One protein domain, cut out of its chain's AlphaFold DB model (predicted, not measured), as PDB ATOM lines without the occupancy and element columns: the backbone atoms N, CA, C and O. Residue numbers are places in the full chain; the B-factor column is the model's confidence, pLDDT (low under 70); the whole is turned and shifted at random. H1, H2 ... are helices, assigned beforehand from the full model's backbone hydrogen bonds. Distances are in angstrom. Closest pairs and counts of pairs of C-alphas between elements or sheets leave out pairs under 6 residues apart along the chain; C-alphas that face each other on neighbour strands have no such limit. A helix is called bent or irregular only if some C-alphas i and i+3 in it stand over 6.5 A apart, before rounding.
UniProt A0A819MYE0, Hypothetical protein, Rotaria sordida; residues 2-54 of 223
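This is residues 2 to 54 of the 223 residues of the protein "Hypothetical protein" of Rotaria sordida (UniProt A0A819MYE0). A long helix, H4, packs with its first turn on the shorter helix H3, which in turn packs on H2; these three make a loose zigzag, in which the chain turns back from H2 to H3 and again from H3 to H4, with H2 and H4 kept apart. From this zigzag the printed part sticks out at both ends: residues 45 to 54, mostly the second half of H4, at one end, and residues 3 to 9, most of the small helix H1 and the start of its link, at the other. The 53 printed residues hold four named helices, in the order H1, H2, H3, H4, and no named strand, and the class is all helix. The whole is loose, with a radius of gyration of the C-alphas of 13.7 A, and its outline is a rod spanning 44 by 20 by 18 A.

The longest helix, H4, covers residues 37 to 52, 16 residues, and runs 22.2 A from its first C-alpha to its last. It begins at C-alpha 37, at (23.695, 43.069, -30.692), and ends at C-alpha 52, at (37.636, 26.357, -34.894). Before it stands H3, residues 27 to 34, with 11.1 A from first to last C-alpha. H2 covers residues 16 to 21, from Pro 16 to Asp 21, and measures 8.4 A. H1 covers residues 2 to 6 and measures 6.5 A; its first C-alpha, that of Phe 2, is at (3.458, 37.899, -28.549). None of the four helices is bent or irregular.

H4 and H3 touch only at the corner by their link, with 4 pairs of C-alphas within 8 A. H4 touches H3 with residues 37 to 40 alone. The closest C-alphas of the two are those of Phe 31 and Phe 40, 6.0 A apart. Their lines stand at a steep tilt of 51 degrees, and they run opposite ways. H3 also touches H2, with 6 pairs of C-alphas within 8 A. Here the closest C-alphas are those of Ile 20 and Tyr 28, 5.4 A apart. H2 and H3 stand at a steep tilt of 58 degrees and run opposite ways, with their centres 10.1 A apart. H2 and H4 are apart. H1 touches no helix and is apart from H2, H3 and H4. In the backbones of H1, H2 and H4 every O i to N i+4 pair is within hydrogen-bond range, and in H3 it is 3 of 4.

The two C-alphas farthest apart are those of Ile 3 and Gly 54, 44.7 A. From the first printed C-alpha, that of Phe 2, to the last, that of Gly 54, it is 41.8 A. Without the stretches that stand free, residues 3 to 9, of which 3 to 6 belong to H1, and residues 45 to 54, of which 45 to 52 belong to H4, the body has 36 residues, spans 29 by 23 by 14 A and has a radius of gyration of 10.4 A. The printed part has no cut. The link from H1 to H2, 9 residues, is short, while those from H2 to H3, 5 residues, and from H3 to H4, 2 residues, are tight; no link is long. The mean pLDDT of the printed part is 85.5, and one residue, Gly 54, is under 70. By helix, the mean pLDDT is 93 in H1, 91 in H2, and 82 in both H3 and H4.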
ATOM      1  N   PHE A   2       3.380  36.664 -27.744       92.38
ATOM      2  CA  PHE A   2       3.458  37.899 -28.549       92.38
ATOM      3  C   PHE A   2       3.102  39.198 -27.796       92.38
ATOM      4  O   PHE A   2       3.838  40.174 -27.873       92.38
ATOM      5  N   ILE A   3       2.043  39.194 -26.979       93.69
ATOM      6  CA  ILE A   3       1.653  40.367 -26.169       93.69
ATOM      7  C   ILE A   3       2.781  40.805 -25.218       93.69
ATOM      8  O   ILE A   3       3.025  41.995 -25.062       93.69
ATOM      9  N   ARG A   4       3.525  39.855 -24.638       91.38
ATOM     10  CA  ARG A   4       4.666  40.149 -23.755       91.38
ATOM     11  C   ARG A   4       5.834  40.801 -24.501       91.38
ATOM     12  O   ARG A   4       6.499  41.671 -23.948       91.38
ATOM     13  N   LEU A   5       6.047  40.429 -25.767       93.38
ATOM     14  CA  LEU A   5       7.023  41.096 -26.635       93.38
ATOM     15  C   LEU A   5       6.615  42.547 -26.912       93.38
ATOM     16  O   LEU A   5       7.447  43.441 -26.784       93.38
ATOM     17  N   ILE A   6       5.334  42.796 -27.208       94.25
ATOM     18  CA  ILE A   6       4.806  44.161 -27.385       94.25
ATOM     19  C   ILE A   6       4.975  44.981 -26.100       94.25
ATOM     20  O   ILE A   6       5.399  46.133 -26.149       94.25
ATOM     21  N   GLN A   7       4.692  44.375 -24.946       94.00
ATOM     22  CA  GLN A   7       4.851  44.999 -23.629       94.00
ATOM     23  C   GLN A   7       6.314  45.197 -23.210       94.00
ATOM     24  O   GLN A   7       6.563  45.880 -22.221       94.00
ATOM     25  N   LYS A   8       7.278  44.638 -23.957       91.50
ATOM     26  CA  LYS A   8       8.717  44.663 -23.647       91.50
ATOM     27  C   LYS A   8       9.064  44.025 -22.293       91.50
ATOM     28  O   LYS A   8      10.087  44.359 -21.704       91.50
ATOM     29  N   ASP A   9       8.242  43.086 -21.829       92.81
ATOM     30  CA  ASP A   9       8.462  42.334 -20.593       92.81
ATOM     31  C   ASP A   9       8.069  40.863 -20.781       92.81
ATOM     32  O   ASP A   9       6.894  40.494 -20.825       92.81
ATOM     33  N   LEU A  10       9.085  40.002 -20.883       93.12
ATOM     34  CA  LEU A  10       8.908  38.561 -21.053       93.12
ATOM     35  C   LEU A  10       8.528  37.837 -19.749       93.12
ATOM     36  O   LEU A  10       7.983  36.729 -19.822       93.12
ATOM     37  N   LYS A  11       8.750  38.453 -18.576       92.56
ATOM     38  CA  LYS A  11       8.564  37.852 -17.239       92.56
ATOM     39  C   LYS A  11       9.308  36.527 -17.039       92.56
ATOM     40  O   LYS A  11       8.753  35.575 -16.496       92.56
ATOM     41  N   ILE A  12      10.550  36.461 -17.515       93.31
ATOM     42  CA  ILE A  12      11.428  35.281 -17.393       93.31
ATOM     43  C   ILE A  12      12.548  35.467 -16.359       93.31
ATOM     44  O   ILE A  12      13.409  34.605 -16.238       93.31
ATOM     45  N   ASN A  13      12.566  36.598 -15.641       91.75
ATOM     46  CA  ASN A  13      13.600  36.960 -14.660       91.75
ATOM     47  C   ASN A  13      15.046  36.906 -15.197       91.75
ATOM     48  O   ASN A  13      15.995  36.838 -14.425       91.75
ATOM     49  N   ALA A  14      15.217  36.979 -16.519       91.06
ATOM     50  CA  ALA A  14      16.510  37.000 -17.184       91.06
ATOM     51  C   ALA A  14      16.716  38.345 -17.887       91.06
ATOM     52  O   ALA A  14      15.982  38.723 -18.798       91.06
ATOM     53  N   CYS A  15      17.733  39.077 -17.443       88.62
ATOM     54  CA  CYS A  15      18.226  40.294 -18.092       88.62
ATOM     55  C   CYS A  15      19.199  39.979 -19.248       88.62
ATOM     56  O   CYS A  15      19.747  38.874 -19.275       88.62
ATOM     57  N   PRO A  16      19.511  40.955 -20.131       88.81
ATOM     58  CA  PRO A  16      20.475  40.778 -21.224       88.81
ATOM     59  C   PRO A  16      21.818  40.186 -20.789       88.81
ATOM     60  O   PRO A  16      22.361  39.351 -21.501       88.81
ATOM     61  N   LYS A  17      22.304  40.546 -19.591       90.56
ATOM     62  CA  LYS A  17      23.518  39.973 -18.997       90.56
ATOM     63  C   LYS A  17      23.493  38.442 -18.961       90.56
ATOM     64  O   LYS A  17      24.375  37.820 -19.527       90.56
ATOM     65  N   HIS A  18      22.447  37.838 -18.392       92.00
ATOM     66  CA  HIS A  18      22.331  36.377 -18.286       92.00
ATOM     67  C   HIS A  18      22.326  35.687 -19.654       92.00
ATOM     68  O   HIS A  18      22.864  34.596 -19.805       92.00
ATOM     69  N   ILE A  19      21.703  36.324 -20.650       92.06
ATOM     70  CA  ILE A  19      21.611  35.778 -22.005       92.06
ATOM     71  C   ILE A  19      22.976  35.864 -22.692       92.06
ATOM     72  O   ILE A  19      23.427  34.890 -23.284       92.06
ATOM     73  N   ILE A  20      23.652  37.008 -22.603       90.50
ATOM     74  CA  ILE A  20      24.913  37.244 -23.312       90.50
ATOM     75  C   ILE A  20      26.081  36.520 -22.635       90.50
ATOM     76  O   ILE A  20      26.916  35.962 -23.338       90.50
ATOM     77  N   ASP A  21      26.105  36.431 -21.303       89.62
ATOM     78  CA  ASP A  21      27.120  35.670 -20.557       89.62
ATOM     79  C   ASP A  21      27.111  34.173 -20.922       89.62
ATOM     80  O   ASP A  21      28.137  33.506 -20.818       89.62
ATOM     81  N   SER A  22      25.988  33.641 -21.427       87.56
ATOM     82  CA  SER A  22      25.926  32.256 -21.919       87.56
ATOM     83  C   SER A  22      26.778  32.000 -23.171       87.56
ATOM     84  O   SER A  22      27.086  30.850 -23.477       87.56
ATOM     85  N   LEU A  23      27.180  33.056 -23.890       85.94
ATOM     86  CA  LEU A  23      27.990  32.956 -25.106       85.94
ATOM     87  C   LEU A  23      29.489  32.800 -24.806       85.94
ATOM     88  O   LEU A  23      30.245  32.381 -25.682       85.94
ATOM     89  N   GLY A  24      29.937  33.110 -23.588       82.62
ATOM     90  CA  GLY A  24      31.326  32.926 -23.168       82.62
ATOM     91  C   GLY A  24      31.785  33.938 -22.121       82.62
ATOM     92  O   GLY A  24      31.093  34.905 -21.805       82.62
ATOM     93  N   ALA A  25      32.997  33.728 -21.605       79.25
ATOM     94  CA  ALA A  25      33.630  34.667 -20.684       79.25
ATOM     95  C   ALA A  25      33.814  36.045 -21.351       79.25
ATOM     96  O   ALA A  25      34.220  36.130 -22.511       79.25
ATOM     97  N   ASN A  26      33.507  37.115 -20.615       79.81
ATOM     98  CA  ASN A  26      33.606  38.520 -21.043       79.81
ATOM     99  C   ASN A  26      32.719  38.898 -22.251       79.81
ATOM    100  O   ASN A  26      32.879  39.973 -22.839       79.81
ATOM    101  N   ALA A  27      31.756  38.045 -22.622       85.06
ATOM    102  CA  ALA A  27      30.810  38.319 -23.701       85.06
ATOM    103  C   ALA A  27      29.975  39.573 -23.403       85.06
ATOM    104  O   ALA A  27      29.830  40.444 -24.262       85.06
ATOM    105  N   TYR A  28      29.474  39.708 -22.170       87.06
ATOM    106  CA  TYR A  28      28.676  40.870 -21.795       87.06
ATOM    107  C   TYR A  28      29.492  42.165 -21.754       87.06
ATOM    108  O   TYR A  28      29.012  43.187 -22.227       87.06
ATOM    109  N   GLU A  29      30.739  42.124 -21.285       82.94
ATOM    110  CA  GLU A  29      31.645  43.287 -21.289       82.94
ATOM    111  C   GLU A  29      31.938  43.763 -22.719       82.94
ATOM    112  O   GLU A  29      31.883  44.955 -23.024       82.94
ATOM    113  N   SER A  30      32.161  42.815 -23.632       81.06
ATOM    114  CA  SER A  30      32.351  43.097 -25.058       81.06
ATOM    115  C   SER A  30      31.089  43.683 -25.701       81.06
ATOM    116  O   SER A  30      31.164  44.606 -26.515       81.06
ATOM    117  N   PHE A  31      29.912  43.191 -25.305       85.25
ATOM    118  CA  PHE A  31      28.639  43.771 -25.722       85.25
ATOM    119  C   PHE A  31      28.441  45.181 -25.153       85.25
ATOM    120  O   PHE A  31      27.970  46.056 -25.871       85.25
ATOM    121  N   GLN A  32      28.841  45.451 -23.909       83.81
ATOM    122  CA  GLN A  32      28.696  46.776 -23.301       83.81
ATOM    123  C   GLN A  32      29.507  47.866 -24.024       83.81
ATOM    124  O   GLN A  32      29.089  49.026 -24.039       83.81
ATOM    125  N   ALA A  33      30.628  47.496 -24.649       79.00
ATOM    126  CA  ALA A  33      31.471  48.416 -25.410       79.00
ATOM    127  C   ALA A  33      30.938  48.754 -26.811       79.00
ATOM    128  O   ALA A  33      31.285  49.802 -27.351       79.00
ATOM    129  N   THR A  34      30.118  47.881 -27.400       75.75
ATOM    130  CA  THR A  34      29.531  48.098 -28.732       75.75
ATOM    131  C   THR A  34      28.066  48.513 -28.660       75.75
ATOM    132  O   THR A  34      27.620  49.252 -29.517       75.75
ATOM    133  N   ASN A  35      27.300  48.041 -27.673       80.62
ATOM    134  CA  ASN A  35      25.850  48.229 -27.536       80.62
ATOM    135  C   ASN A  35      25.046  47.995 -28.841       80.62
ATOM    136  O   ASN A  35      23.960  48.542 -29.042       80.62
ATOM    137  N   ASP A  36      25.559  47.153 -29.739       84.25
ATOM    138  CA  ASP A  36      24.855  46.686 -30.927       84.25
ATOM    139  C   ASP A  36      24.928  45.165 -30.982       84.25
ATOM    140  O   ASP A  36      25.976  44.573 -31.242       84.25
ATOM    141  N   LEU A  37      23.782  44.522 -30.751       88.12
ATOM    142  CA  LEU A  37      23.695  43.069 -30.692       88.12
ATOM    143  C   LEU A  37      24.075  42.430 -32.031       88.12
ATOM    144  O   LEU A  37      24.680  41.363 -32.042       88.12
ATOM    145  N   LYS A  38      23.743  43.066 -33.162       87.25
ATOM    146  CA  LYS A  38      24.047  42.503 -34.484       87.25
ATOM    147  C   LYS A  38      25.547  42.493 -34.738       87.25
ATOM    148  O   LYS A  38      26.090  41.446 -35.085       87.25
ATOM    149  N   SER A  39      26.202  43.635 -34.534       83.62
ATOM    150  CA  SER A  39      27.653  43.749 -34.697       83.62
ATOM    151  C   SER A  39      28.389  42.856 -33.699       83.62
ATOM    152  O   SER A  39      29.272  42.104 -34.101       83.62
ATOM    153  N   PHE A  40      27.948  42.815 -32.438       86.38
ATOM    154  CA  PHE A  40      28.499  41.913 -31.427       86.38
ATOM    155  C   PHE A  40      28.431  40.433 -31.845       86.38
ATOM    156  O   PHE A  40      29.448  39.745 -31.812       86.38
ATOM    157  N   ILE A  41      27.264  39.942 -32.280       88.31
ATOM    158  CA  ILE A  41      27.110  38.542 -32.709       88.31
ATOM    159  C   ILE A  41      27.955  38.249 -33.951       88.31
ATOM    160  O   ILE A  41      28.555  37.180 -34.031       88.31
ATOM    161  N   LYS A  42      28.049  39.189 -34.900       85.81
ATOM    162  CA  LYS A  42      28.910  39.038 -36.079       85.81
ATOM    163  C   LYS A  42      30.376  38.843 -35.673       85.81
ATOM    164  O   LYS A  42      30.974  37.847 -36.069       85.81
ATOM    165  N   HIS A  43      30.916  39.728 -34.831       81.00
ATOM    166  CA  HIS A  43      32.291  39.622 -34.323       81.00
ATOM    167  C   HIS A  43      32.516  38.340 -33.516       81.00
ATOM    168  O   HIS A  43      33.552  37.693 -33.650       81.00
ATOM    169  N   TYR A  44      31.535  37.947 -32.702       84.06
ATOM    170  CA  TYR A  44      31.585  36.709 -31.931       84.06
ATOM    171  C   TYR A  44      31.680  35.470 -32.833       84.06
ATOM    172  O   TYR A  44      32.512  34.597 -32.593       84.06
ATOM    173  N   LEU A  45      30.863  35.398 -33.888       85.62
ATOM    174  CA  LEU A  45      30.883  34.284 -34.838       85.62
ATOM    175  C   LEU A  45      32.187  34.243 -35.643       85.62
ATOM    176  O   LEU A  45      32.749  33.167 -35.828       85.62
ATOM    177  N   GLU A  46      32.698  35.397 -36.081       83.12
ATOM    178  CA  GLU A  46      33.997  35.495 -36.760       83.12
ATOM    179  C   GLU A  46      35.140  34.985 -35.869       83.12
ATOM    180  O   GLU A  46      35.980  34.209 -36.324       83.12
ATOM    181  N   HIS A  47      35.125  35.350 -34.585       79.50
ATOM    182  CA  HIS A  47      36.097  34.890 -33.595       79.50
ATOM    183  C   HIS A  47      35.966  33.393 -33.272       79.50
ATOM    184  O   HIS A  47      36.958  32.694 -33.092       79.50
ATOM    185  N   LYS A  48      34.741  32.864 -33.206       80.69
ATOM    186  CA  LYS A  48      34.526  31.427 -33.004       80.69
ATOM    187  C   LYS A  48      35.055  30.619 -34.193       80.69
ATOM    188  O   LYS A  48      35.785  29.653 -34.001       80.69
ATOM    189  N   ASN A  49      34.780  31.078 -35.415       80.75
ATOM    190  CA  ASN A  49      35.272  30.439 -36.633       80.75
ATOM    191  C   ASN A  49      36.809  30.473 -36.744       80.75
ATOM    192  O   ASN A  49      37.395  29.541 -37.292       80.75
ATOM    193  N   SER A  50      37.491  31.518 -36.258       74.44
ATOM    194  CA  SER A  50      38.964  31.573 -36.281       74.44
ATOM    195  C   SER A  50      39.612  30.591 -35.296       74.44
ATOM    196  O   SER A  50      40.661  30.018 -35.619       74.44
ATOM    197  N   ILE A  51      38.975  30.366 -34.140       73.31
ATOM    198  CA  ILE A  51      39.361  29.332 -33.165       73.31
ATOM    199  C   ILE A  51      39.160  27.940 -33.766       73.31
ATOM    200  O   ILE A  51      40.095  27.141 -33.760       73.31
ATOM    201  N   ASP A  52      37.978  27.670 -34.328       71.25
ATOM    202  CA  ASP A  52      37.636  26.357 -34.894       71.25
ATOM    203  C   ASP A  52      38.559  25.985 -36.075       71.25
ATOM    204  O   ASP A  52      38.925  24.824 -36.242       71.25
ATOM    205  N   ASN A  53      39.020  26.978 -36.847       75.31
ATOM    206  CA  ASN A  53      39.989  26.797 -37.937       75.31
ATOM    207  C   ASN A  53      41.465  26.763 -37.476       75.31
ATOM    208  O   ASN A  53      42.365  26.757 -38.315       75.31
ATOM    209  N   GLY A  54      41.746  26.783 -36.166       63.31
ATOM    210  CA  GLY A  54      43.098  26.630 -35.606       63.31
ATOM    211  C   GLY A  54      44.058  27.802 -35.857       63.31
ATOM    212  O   GLY A  54      45.257  27.680 -35.624       63.31
TER     213      GLY A  54